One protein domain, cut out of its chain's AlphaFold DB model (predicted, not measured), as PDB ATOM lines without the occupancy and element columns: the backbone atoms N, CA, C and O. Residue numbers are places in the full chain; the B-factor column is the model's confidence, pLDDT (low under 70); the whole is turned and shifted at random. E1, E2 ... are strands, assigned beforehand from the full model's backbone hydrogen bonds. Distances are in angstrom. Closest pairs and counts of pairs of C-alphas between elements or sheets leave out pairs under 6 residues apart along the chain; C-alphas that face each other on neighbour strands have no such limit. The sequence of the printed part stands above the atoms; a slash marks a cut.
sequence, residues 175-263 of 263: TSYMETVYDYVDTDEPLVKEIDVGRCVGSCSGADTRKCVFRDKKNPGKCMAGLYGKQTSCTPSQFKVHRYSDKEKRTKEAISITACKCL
ATOM      1  N   THR A 175     210.672 198.201 126.867       96.06
ATOM      2  CA  THR A 175     209.396 198.557 127.495       96.06
ATOM      3  C   THR A 175     208.292 198.601 126.434       96.06
ATOM      4  O   THR A 175     208.573 198.833 125.255       96.06
ATOM      5  N   SER A 176     207.055 198.317 126.825       95.94
ATOM      6  CA  SER A 176     205.882 198.369 125.956       95.94
ATOM      7  C   SER A 176     205.524 199.816 125.624       95.94
ATOM      8  O   SER A 176     205.590 200.702 126.477       95.94
ATOM      9  N   TYR A 177     205.152 200.051 124.371       94.25
ATOM     10  CA  TYR A 177     204.672 201.337 123.889       94.25
ATOM     11  C   TYR A 177     203.636 201.078 122.801       94.25
ATOM     12  O   TYR A 177     203.976 200.564 121.737       94.25
ATOM     13  N   MET A 178     202.378 201.383 123.106       91.94
ATOM     14  CA  MET A 178     201.247 201.128 122.219       91.94
ATOM     15  C   MET A 178     201.070 202.280 121.233       91.94
ATOM     16  O   MET A 178     201.058 203.445 121.629       91.94
ATOM     17  N   GLU A 179     200.880 201.943 119.964       92.00
ATOM     18  CA  GLU A 179     200.451 202.863 118.917       92.00
ATOM     19  C   GLU A 179     199.136 202.381 118.313       92.00
ATOM     20  O   GLU A 179     198.954 201.195 118.027       92.00
ATOM     21  N   THR A 180     198.211 203.312 118.107       92.69
ATOM     22  CA  THR A 180     196.935 203.035 117.452       92.69
ATOM     23  C   THR A 180     197.084 203.236 115.949       92.69
ATOM     24  O   THR A 180     197.491 204.307 115.498       92.69
ATOM     25  N   VAL A 181     196.722 202.223 115.166       92.56
ATOM     26  CA  VAL A 181     196.678 202.286 113.703       92.56
ATOM     27  C   VAL A 181     195.264 202.013 113.199       92.56
ATOM     28  O   VAL A 181     194.496 201.272 113.812       92.56
ATOM     29  N   TYR A 182     194.932 202.610 112.059       92.75
ATOM     30  CA  TYR A 182     193.652 202.436 111.381       92.75
ATOM     31  C   TYR A 182     193.871 201.558 110.152       92.75
ATOM     32  O   TYR A 182     194.598 201.958 109.242       92.75
ATOM     33  N   ASP A 183     193.277 200.366 110.144       91.31
ATOM     34  CA  ASP A 183     193.432 199.393 109.065       91.31
ATOM     35  C   ASP A 183     192.158 199.288 108.218       91.31
ATOM     36  O   ASP A 183     191.103 198.877 108.703       91.31
ATOM     37  N   TYR A 184     192.262 199.649 106.943       90.50
ATOM     38  CA  TYR A 184     191.157 199.675 105.987       90.50
ATOM     39  C   TYR A 184     191.185 198.424 105.102       90.50
ATOM     40  O   TYR A 184     191.429 198.521 103.899       90.50
ATOM     41  N   VAL A 185     190.956 197.240 105.678       80.38
ATOM     42  CA  VAL A 185     191.035 195.960 104.943       80.38
ATOM     43  C   VAL A 185     189.969 195.905 103.836       80.38
ATOM     44  O   VAL A 185     190.317 195.989 102.659       80.38
ATOM     45  N   ASP A 186     188.676 195.941 104.186       74.44
ATOM     46  CA  ASP A 186     187.582 195.673 103.228       74.44
ATOM     47  C   ASP A 186     186.438 196.705 103.234       74.44
ATOM     48  O   ASP A 186     185.585 196.686 102.350       74.44
ATOM     49  N   THR A 187     186.433 197.648 104.176       73.69
ATOM     50  CA  THR A 187     185.378 198.665 104.348       73.69
ATOM     51  C   THR A 187     185.946 200.084 104.323       73.69
ATOM     52  O   THR A 187     187.150 200.277 104.508       73.69
ATOM     53  N   ASP A 188     185.079 201.081 104.106       78.06
ATOM     54  CA  ASP A 188     185.416 202.504 104.301       78.06
ATOM     55  C   ASP A 188     185.549 202.873 105.789       78.06
ATOM     56  O   ASP A 188     186.148 203.894 106.131       78.06
ATOM     57  N   GLU A 189     185.029 202.030 106.684       86.56
ATOM     58  CA  GLU A 189     185.250 202.141 108.123       86.56
ATOM     59  C   GLU A 189     186.568 201.457 108.518       86.56
ATOM     60  O   GLU A 189     186.773 200.289 108.163       86.56
ATOM     61  N   PRO A 190     187.468 202.147 109.244       88.38
ATOM     62  CA  PRO A 190     188.729 201.562 109.670       88.38
ATOM     63  C   PRO A 190     188.553 200.610 110.849       88.38
ATOM     64  O   PRO A 190     187.952 200.955 111.868       88.38
ATOM     65  N   LEU A 191     189.211 199.456 110.776       91.44
ATOM     66  CA  LEU A 191     189.456 198.628 111.947       91.44
ATOM     67  C   LEU A 191     190.566 199.272 112.785       91.44
ATOM     68  O   LEU A 191     191.728 199.322 112.373       91.44
ATOM     69  N   VAL A 192     190.211 199.759 113.972       92.31
ATOM     70  CA  VAL A 192     191.172 200.311 114.933       92.31
ATOM     71  C   VAL A 192     191.975 199.166 115.550       92.31
ATOM     72  O   VAL A 192     191.408 198.261 116.161       92.31
ATOM     73  N   LYS A 193     193.299 199.194 115.388       91.56
ATOM     74  CA  LYS A 193     194.227 198.215 115.968       91.56
ATOM     75  C   LYS A 193     195.219 198.918 116.878       91.56
ATOM     76  O   LYS A 193     195.774 199.949 116.514       91.56
ATOM     77  N   GLU A 194     195.498 198.322 118.028       93.12
ATOM     78  CA  GLU A 194     196.595 198.743 118.897       93.12
ATOM     79  C   GLU A 194     197.796 197.820 118.681       93.12
ATOM     80  O   GLU A 194     197.675 196.594 118.723       93.12
ATOM     81  N   ILE A 195     198.957 198.409 118.410       94.44
ATOM     82  CA  ILE A 195     200.204 197.694 118.150       94.44
ATOM     83  C   ILE A 195     201.226 198.100 119.205       94.44
ATOM     84  O   ILE A 195     201.577 199.270 119.322       94.44
ATOM     85  N   ASP A 196     201.756 197.122 119.940       95.31
ATOM     86  CA  ASP A 196     202.887 197.345 120.841       95.31
ATOM     87  C   ASP A 196     204.191 197.465 120.040       95.31
ATOM     88  O   ASP A 196     204.896 196.475 119.810       95.31
ATOM     89  N   VAL A 197     204.525 198.679 119.605       96.06
ATOM     90  CA  VAL A 197     205.782 198.938 118.892       96.06
ATOM     91  C   VAL A 197     206.989 198.854 119.831       96.06
ATOM     92  O   VAL A 197     208.079 198.461 119.414       96.06
ATOM     93  N   GLY A 198     206.788 199.114 121.123       96.12
ATOM     94  CA  GLY A 198     207.822 199.048 122.151       96.12
ATOM     95  C   GLY A 198     208.890 200.141 122.039       96.12
ATOM     96  O   GLY A 198     208.981 200.878 121.060       96.12
ATOM     97  N   ARG A 199     209.721 200.260 123.078       95.69
ATOM     98  CA  ARG A 199     210.863 201.188 123.148       95.69
ATOM     99  C   ARG A 199     212.033 200.541 123.873       95.69
ATOM    100  O   ARG A 199     211.827 199.783 124.818       95.69
ATOM    101  N   CYS A 200     213.257 200.866 123.465       95.62
ATOM    102  CA  CYS A 200     214.445 200.504 124.235       95.62
ATOM    103  C   CYS A 200     214.754 201.591 125.254       95.62
ATOM    104  O   CYS A 200     214.842 202.768 124.910       95.62
ATOM    105  N   VAL A 201     214.900 201.184 126.509       94.12
ATOM    106  CA  VAL A 201     215.148 202.076 127.637       94.12
ATOM    107  C   VAL A 201     216.251 201.522 128.524       94.12
ATOM    108  O   VAL A 201     216.506 200.316 128.575       94.12
ATOM    109  N   GLY A 202     216.879 202.436 129.254       91.00
ATOM    110  CA  GLY A 202     217.913 202.129 130.221       91.00
ATOM    111  C   GLY A 202     219.292 202.578 129.764       91.00
ATOM    112  O   GLY A 202     219.438 203.394 128.854       91.00
ATOM    113  N   SER A 203     220.306 202.074 130.447       86.56
ATOM    114  CA  SER A 203     221.685 202.503 130.284       86.56
ATOM    115  C   SER A 203     222.586 201.325 129.953       86.56
ATOM    116  O   SER A 203     222.360 200.172 130.331       86.56
ATOM    117  N   CYS A 204     223.635 201.638 129.213       86.00
ATOM    118  CA  CYS A 204     224.686 200.702 128.888       86.00
ATOM    119  C   CYS A 204     225.959 201.229 129.521       86.00
ATOM    120  O   CYS A 204     226.388 202.344 129.223       86.00
ATOM    121  N   SER A 205     226.549 200.438 130.410       76.44
ATOM    122  CA  SER A 205     227.876 200.721 130.932       76.44
ATOM    123  C   SER A 205     228.875 200.565 129.784       76.44
ATOM    124  O   SER A 205     229.292 199.452 129.450       76.44
ATOM    125  N   GLY A 206     229.241 201.677 129.152       61.81
ATOM    126  CA  GLY A 206     230.449 201.725 128.345       61.81
ATOM    127  C   GLY A 206     231.596 201.502 129.313       61.81
ATOM    128  O   GLY A 206     231.765 202.301 130.223       61.81
ATOM    129  N   ALA A 207     232.310 200.383 129.193       54.31
ATOM    130  CA  ALA A 207     233.405 200.081 130.108       54.31
ATOM    131  C   ALA A 207     234.337 201.297 130.222       54.31
ATOM    132  O   ALA A 207     234.889 201.743 129.206       54.31
ATOM    133  N   ASP A 208     234.475 201.808 131.445       56.97
ATOM    134  CA  ASP A 208     235.392 202.878 131.802       56.97
ATOM    135  C   ASP A 208     236.767 202.602 131.187       56.97
ATOM    136  O   ASP A 208     237.314 201.507 131.311       56.97
ATOM    137  N   THR A 209     237.280 203.580 130.435       56.00
ATOM    138  CA  THR A 209     238.645 203.653 129.879       56.00
ATOM    139  C   THR A 209     239.343 202.302 129.644       56.00
ATOM    140  O   THR A 209     240.180 201.870 130.433       56.00
ATOM    141  N   ARG A 210     239.069 201.628 128.520       61.28
ATOM    142  CA  ARG A 210     239.650 200.294 128.257       61.28
ATOM    143  C   ARG A 210     241.171 200.283 128.053       61.28
ATOM    144  O   ARG A 210     241.775 199.214 128.093       61.28
ATOM    145  N   LYS A 211     241.810 201.430 127.792       72.62
ATOM    146  CA  LYS A 211     243.259 201.479 127.550       72.62
ATOM    147  C   LYS A 211     243.846 202.834 127.915       72.62
ATOM    148  O   LYS A 211     243.632 203.814 127.205       72.62
ATOM    149  N   CYS A 212     244.630 202.877 128.988       76.12
ATOM    150  CA  CYS A 212     245.486 204.025 129.245       76.12
ATOM    151  C   CYS A 212     246.571 204.090 128.162       76.12
ATOM    152  O   CYS A 212     247.369 203.164 128.034       76.12
ATOM    153  N   VAL A 213     246.572 205.157 127.366       84.44
ATOM    154  CA  VAL A 213     247.576 205.399 126.317       84.44
ATOM    155  C   VAL A 213     248.807 206.055 126.918       84.44
ATOM    156  O   VAL A 213     249.926 205.773 126.501       84.44
ATOM    157  N   PHE A 214     248.602 206.908 127.919       83.56
ATOM    158  CA  PHE A 214     249.661 207.692 128.524       83.56
ATOM    159  C   PHE A 214     249.518 207.707 130.046       83.56
ATOM    160  O   PHE A 214     248.518 208.190 130.578       83.56
ATOM    161  N   ARG A 215     250.519 207.161 130.744       88.38
ATOM    162  CA  ARG A 215     250.610 207.138 132.212       88.38
ATOM    163  C   ARG A 215     251.569 208.219 132.698       88.38
ATOM    164  O   ARG A 215     252.526 208.560 132.006       88.38
ATOM    165  N   ASP A 216     251.307 208.746 133.886       88.25
ATOM    166  CA  ASP A 216     252.201 209.701 134.534       88.25
ATOM    167  C   ASP A 216     253.561 209.045 134.852       88.25
ATOM    168  O   ASP A 216     253.633 207.906 135.315       88.25
ATOM    169  N   LYS A 217     254.657 209.767 134.595       87.31
ATOM    170  CA  LYS A 217     256.030 209.258 134.766       87.31
ATOM    171  C   LYS A 217     256.428 209.085 136.239       87.31
ATOM    172  O   LYS A 217     257.289 208.264 136.538       87.31
ATOM    173  N   LYS A 218     255.845 209.874 137.145       89.88
ATOM    174  CA  LYS A 218     256.090 209.819 138.594       89.88
ATOM    175  C   LYS A 218     255.105 208.889 139.298       89.88
ATOM    176  O   LYS A 218     255.460 208.301 140.312       89.88
ATOM    177  N   ASN A 219     253.892 208.747 138.764       84.81
ATOM    178  CA  ASN A 219     252.886 207.829 139.286       84.81
ATOM    179  C   ASN A 219     252.347 206.901 138.179       84.81
ATOM    180  O   ASN A 219     251.360 207.241 137.523       84.81
ATOM    181  N   PRO A 220     252.919 205.692 138.018       79.38
ATOM    182  CA  PRO A 220     252.474 204.729 137.011       79.38
ATOM    183  C   PRO A 220     251.005 204.311 137.160       79.38
ATOM    184  O   PRO A 220     250.407 203.857 136.189       79.38
ATOM    185  N   GLY A 221     250.397 204.467 138.343       81.44
ATOM    186  CA  GLY A 221     248.974 204.200 138.572       81.44
ATOM    187  C   GLY A 221     248.045 205.262 137.976       81.44
ATOM    188  O   GLY A 221     246.896 204.960 137.664       81.44
ATOM    189  N   LYS A 222     248.540 206.485 137.745       84.19
ATOM    190  CA  LYS A 222     247.751 207.613 137.243       84.19
ATOM    191  C   LYS A 222     247.747 207.644 135.714       84.19
ATOM    192  O   LYS A 222     248.778 207.868 135.079       84.19
ATOM    193  N   CYS A 223     246.573 207.448 135.117       81.62
ATOM    194  CA  CYS A 223     246.394 207.620 133.681       81.62
ATOM    195  C   CYS A 223     246.197 209.099 133.334       81.62
ATOM    196  O   CYS A 223     245.296 209.745 133.856       81.62
ATOM    197  N   MET A 224     247.044 209.623 132.453       80.25
ATOM    198  CA  MET A 224     247.010 211.013 131.993       80.25
ATOM    199  C   MET A 224     246.242 211.159 130.674       80.25
ATOM    200  O   MET A 224     245.660 212.208 130.422       80.25
ATOM    201  N   ALA A 225     246.209 210.112 129.841       78.06
ATOM    202  CA  ALA A 225     245.335 210.040 128.673       78.06
ATOM    203  C   ALA A 225     244.928 208.588 128.393       78.06
ATOM    204  O   ALA A 225     245.777 207.691 128.350       78.06
ATOM    205  N   GLY A 226     243.635 208.354 128.179       73.88
ATOM    206  CA  GLY A 226     243.072 207.041 127.877       73.88
ATOM    207  C   GLY A 226     242.223 207.065 126.613       73.88
ATOM    208  O   GLY A 226     241.641 208.088 126.263       73.88
ATOM    209  N   LEU A 227     242.141 205.925 125.929       69.38
ATOM    210  CA  LEU A 227     241.095 205.711 124.938       69.38
ATOM    211  C   LEU A 227     239.793 205.452 125.687       69.38
ATOM    212  O   LEU A 227     239.682 204.485 126.451       69.38
ATOM    213  N   TYR A 228     238.813 206.314 125.454       65.75
ATOM    214  CA  TYR A 228     237.448 206.075 125.890       65.75
ATOM    215  C   TYR A 228     236.890 204.877 125.116       65.75
ATOM    216  O   TYR A 228     237.098 204.749 123.905       65.75
ATOM    217  N   GLY A 229     236.216 203.963 125.818       61.84
ATOM    218  CA  GLY A 229     235.412 202.947 125.148       61.84
ATOM    219  C   GLY A 229     234.354 203.624 124.273       61.84
ATOM    220  O   GLY A 229     233.937 204.745 124.566       61.84
ATOM    221  N   LYS A 230     233.922 202.962 123.189       62.66
ATOM    222  CA  LYS A 230     232.746 203.422 122.432       62.66
ATOM    223  C   LYS A 230     231.599 203.659 123.417       62.66
ATOM    224  O   LYS A 230     231.331 202.788 124.243       62.66
ATOM    225  N   GLN A 231     230.959 204.826 123.328       62.97
ATOM    226  CA  GLN A 231     229.715 205.087 124.042       62.97
ATOM    227  C   GLN A 231     228.702 204.045 123.581       62.97
ATOM    228  O   GLN A 231     228.281 204.060 122.427       62.97
ATOM    229  N   THR A 232     228.386 203.102 124.462       77.25
ATOM    230  CA  THR A 232     227.367 202.099 124.186       77.25
ATOM    231  C   THR A 232     226.008 202.699 124.488       77.25
ATOM    232  O   THR A 232     225.814 203.240 125.577       77.25
ATOM    233  N   SER A 233     225.065 202.589 123.560       88.25
ATOM    234  CA  SER A 233     223.690 203.056 123.751       88.25
ATOM    235  C   SER A 233     222.712 201.885 123.721       88.25
ATOM    236  O   SER A 233     222.937 200.879 123.042       88.25
ATOM    237  N   CYS A 234     221.625 201.991 124.489       92.75
ATOM    238  CA  CYS A 234     220.590 200.965 124.497       92.75
ATOM    239  C   CYS A 234     219.764 201.067 123.211       92.75
ATOM    240  O   CYS A 234     218.950 201.976 123.064       92.75
ATOM    241  N   THR A 235     219.993 200.143 122.278       94.00
ATOM    242  CA  THR A 235     219.466 200.231 120.912       94.00
ATOM    243  C   THR A 235     218.611 199.006 120.573       94.00
ATOM    244  O   THR A 235     218.916 197.892 121.025       94.00
ATOM    245  N   PRO A 236     217.545 199.166 119.765       95.75
ATOM    246  CA  PRO A 236     216.798 198.037 119.222       95.75
ATOM    247  C   PRO A 236     217.699 197.082 118.436       95.75
ATOM    248  O   PRO A 236     218.579 197.499 117.686       95.75
ATOM    249  N   SER A 237     217.483 195.782 118.608       95.00
ATOM    250  CA  SER A 237     218.331 194.732 118.028       95.00
ATOM    251  C   SER A 237     217.580 193.701 117.204       95.00
ATOM    252  O   SER A 237     218.183 193.048 116.354       95.00
ATOM    253  N   GLN A 238     216.285 193.547 117.466       96.19
ATOM    254  CA  GLN A 238     215.393 192.650 116.751       96.19
ATOM    255  C   GLN A 238     214.044 193.338 116.580       96.19
ATOM    256  O   GLN A 238     213.645 194.147 117.427       96.19
ATOM    257  N   PHE A 239     213.359 193.006 115.488       96.81
ATOM    258  CA  PHE A 239     212.123 193.656 115.085       96.81
ATOM    259  C   PHE A 239     211.110 192.653 114.533       96.81
ATOM    260  O   PHE A 239     211.483 191.602 114.010       96.81
ATOM    261  N   LYS A 240     209.831 193.020 114.590       96.88
ATOM    262  CA  LYS A 240     208.717 192.337 113.933       96.88
ATOM    263  C   LYS A 240     207.869 193.360 113.180       96.88
ATOM    264  O   LYS A 240     207.483 194.387 113.731       96.88
ATOM    265  N   VAL A 241     207.567 193.068 111.920       95.88
ATOM    266  CA  VAL A 241     206.806 193.964 111.040       95.88
ATOM    267  C   VAL A 241     205.324 193.595 111.066       95.88
ATOM    268  O   VAL A 241     204.959 192.431 110.903       95.88
ATOM    269  N   HIS A 242     204.477 194.598 111.258       93.75
ATOM    270  CA  HIS A 242     203.026 194.532 111.141       93.75
ATOM    271  C   HIS A 242     202.613 195.236 109.853       93.75
ATOM    272  O   HIS A 242     203.122 196.314 109.564       93.75
ATOM    273  N   ARG A 243     201.692 194.648 109.091       93.62
ATOM    274  CA  ARG A 243     201.172 195.236 107.852       93.62
ATOM    275  C   ARG A 243     199.710 195.615 108.025       93.62
ATOM    276  O   ARG A 243     198.963 194.854 108.636       93.62
ATOM    277  N   TYR A 244     199.339 196.772 107.495       92.12
ATOM    278  CA  TYR A 244     197.971 197.290 107.486       92.12
ATOM    279  C   TYR A 244     197.741 198.135 106.228       92.12
ATOM    280  O   TYR A 244     198.703 198.531 105.572       92.12
ATOM    281  N   SER A 245     196.489 198.402 105.878       92.62
ATOM    282  CA  SER A 245     196.115 199.212 104.717       92.62
ATOM    283  C   SER A 245     195.657 200.597 105.159       92.62
ATOM    284  O   SER A 245     194.829 200.712 106.061       92.62
ATOM    285  N   ASP A 246     196.174 201.652 104.524       89.88
ATOM    286  CA  ASP A 246     195.650 203.008 104.715       89.88
ATOM    287  C   ASP A 246     194.332 203.229 103.954       89.88
ATOM    288  O   ASP A 246     193.834 202.347 103.250       89.88
ATOM    289  N   LYS A 247     193.757 204.428 104.095       90.25
ATOM    290  CA  LYS A 247     192.487 204.790 103.454       90.25
ATOM    291  C   LYS A 247     192.549 204.701 101.924       90.25
ATOM    292  O   LYS A 247     191.555 204.377 101.288       90.25
ATOM    293  N   GLU A 248     193.719 204.932 101.329       90.62
ATOM    294  CA  GLU A 248     193.957 204.801  99.888       90.62
ATOM    295  C   GLU A 248     194.290 203.358  99.462       90.62
ATOM    296  O   GLU A 248     194.758 203.141  98.343       90.62
ATOM    297  N   LYS A 249     194.068 202.368 100.342       88.06
ATOM    298  CA  LYS A 249     194.375 200.944 100.132       88.06
ATOM    299  C   LYS A 249     195.857 200.674  99.850       88.06
ATOM    300  O   LYS A 249     196.211 199.663  99.244       88.06
ATOM    301  N   ARG A 250     196.753 201.557 100.305       91.50
ATOM    302  CA  ARG A 250     198.199 201.335 100.226       91.50
ATOM    303  C   ARG A 250     198.649 200.561 101.452       91.50
ATOM    304  O   ARG A 250     198.347 200.939 102.584       91.50
ATOM    305  N   THR A 251     199.440 199.519 101.228       92.62
ATOM    306  CA  THR A 251     200.064 198.765 102.314       92.62
ATOM    307  C   THR A 251     201.051 199.650 103.074       92.62
ATOM    308  O   THR A 251     201.976 200.226 102.496       92.62
ATOM    309  N   LYS A 252     200.859 199.738 104.385       93.56
ATOM    310  CA  LYS A 252     201.733 200.383 105.360       93.56
ATOM    311  C   LYS A 252     202.313 199.344 106.301       93.56
ATOM    312  O   LYS A 252     201.744 198.272 106.515       93.56
ATOM    313  N   GLU A 253     203.463 199.683 106.864       93.50
ATOM    314  CA  GLU A 253     204.183 198.830 107.797       93.50
ATOM    315  C   GLU A 253     204.390 199.571 109.120       93.50
ATOM    316  O   GLU A 253     204.781 200.737 109.133       93.50
ATOM    317  N   ALA A 254     204.121 198.890 110.231       93.06
ATOM    318  CA  ALA A 254     204.509 199.311 111.572       93.06
ATOM    319  C   ALA A 254     205.560 198.334 112.106       93.06
ATOM    320  O   ALA A 254     205.410 197.115 111.986       93.06
ATOM    321  N   ILE A 255     206.639 198.855 112.683       94.25
ATOM    322  CA  ILE A 255     207.764 198.047 113.159       94.25
ATOM    323  C   ILE A 255     207.695 197.980 114.681       94.25
ATOM    324  O   ILE A 255     207.801 199.000 115.353       94.25
ATOM    325  N   SER A 256     207.564 196.770 115.219       96.81
ATOM    326  CA  SER A 256     207.701 196.517 116.650       96.81
ATOM    327  C   SER A 256     209.111 196.059 116.981       96.81
ATOM    328  O   SER A 256     209.697 195.227 116.292       96.81
ATOM    329  N   ILE A 257     209.676 196.607 118.046       97.81
ATOM    330  CA  ILE A 257     210.935 196.155 118.626       97.81
ATOM    331  C   ILE A 257     210.639 194.873 119.398       97.81
ATOM    332  O   ILE A 257     209.691 194.843 120.174       97.81
ATOM    333  N   THR A 258     211.441 193.823 119.244       96.38
ATOM    334  CA  THR A 258     211.284 192.574 120.016       96.38
ATOM    335  C   THR A 258     212.414 192.350 121.016       96.38
ATOM    336  O   THR A 258     212.195 191.705 122.037       96.38
ATOM    337  N   ALA A 259     213.594 192.935 120.789       95.31
ATOM    338  CA  ALA A 259     214.715 192.865 121.725       95.31
ATOM    339  C   ALA A 259     215.599 194.115 121.667       95.31
ATOM    340  O   ALA A 259     215.822 194.684 120.595       95.31
ATOM    341  N   CYS A 260     216.183 194.483 122.808       95.44
ATOM    342  CA  CYS A 260     217.133 195.588 122.951       95.44
ATOM    343  C   CYS A 260     218.504 195.055 123.370       95.44
ATOM    344  O   CYS A 260     218.586 194.055 124.083       95.44
ATOM    345  N   LYS A 261     219.576 195.727 122.950       92.00
ATOM    346  CA  LYS A 261     220.935 195.412 123.402       92.00
ATOM    347  C   LYS A 261     221.803 196.664 123.457       92.00
ATOM    348  O   LYS A 261     221.509 197.669 122.812       92.00
ATOM    349  N   CYS A 262     222.895 196.570 124.199       89.56
ATOM    350  CA  CYS A 262     223.933 197.590 124.201       89.56
ATOM    351  C   CYS A 262     224.811 197.446 122.956       89.56
ATOM    352  O   CYS A 262     225.391 196.379 122.736       89.56
ATOM    353  N   LEU A 263     224.888 198.510 122.156       81.94
ATOM    354  CA  LEU A 263     225.732 198.625 120.962       81.94
ATOM    355  C   LEU A 263     226.648 199.836 121.060       81.94
ATOM    356  O   LEU A 263     226.148 200.884 121.529       81.94
TER     357      LEU A 263
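What this domain is: This is residues 175 to 263 of the 263 residues of the protein "Hypothetical protein" of Timema tahoe (UniProt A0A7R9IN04). What does the model look like? It is a long, thin rod built of three two-stranded hairpins: the long hairpin E6 and E7 and the shorter hairpin E1 and E2 lie in one half, and the small hairpin E4 and E5 makes a head at the far end. Two lengths of chain without named strands, residues 203 to 210 and 228 to 233, join that head to the rest. What are the numbers? The printed part has 89 residues with seven named strands, E1 to E7 in chain order, and no named helix; the class is all strand, with three antiparallel sheets of two strands each, E1 - E2, E4 - E5 and E6 - E7. The whole is extended, with a radius of gyration of the C-alphas of 23.4 A and spans of 79 by 21 by 14 A.

Where its parts are: Where are the longest strands? E6 is residues 234 to 245, 31.5 A long, and E7 is residues 251 to 262, 32.4 A long, ending with C-alpha 262 at (223.933, 197.590, 124.201). Where are the other strands? E1 is residues 178 to 183, 15.4 A, beginning with C-alpha 178 at (201.247, 201.128, 122.219), and E2 is residues 191 to 196, 16.2 A. E3 is residues 199 to 202, 10.0 A; E4, residues 211 to 215, and E5, residues 223 to 227, are 10.4 A each.

How they stand to each other: How is the largest hairpin paired? E6 and E7 are antiparallel at 164 degrees, with N 242 and O 254 2.8 A apart, within hydrogen-bond range. E6 bends by 65 degrees at residue 238 and E7 by 57 degrees at residue 259. What comes close to it? The closest C-alphas of E1 and E6 are those of Asp 183 and Ser 245, 5.1 A apart; those of E3 and E7 are of Cys 200 and Cys 260, 5.7 A apart. How are the other hairpins paired? E1 and E2 are antiparallel at 151 degrees, with N 181 and O 193 2.8 A apart; E2 runs on into E3, which pairs with no named strand, at 23 degrees. E4 and E5 are antiparallel at 151 degrees, with N 213 and O 225 2.8 A apart, and both are apart from E7.

The domain as a whole: How large is it? The two C-alphas farthest apart are those of Thr 187 and Lys 218, 79.4 A. Is it continuous? The printed part has no cut, and no link is long. Where is confidence low? The mean pLDDT of the printed part is 86.3, and residues 206 to 210 and 227 to 231 are under 70.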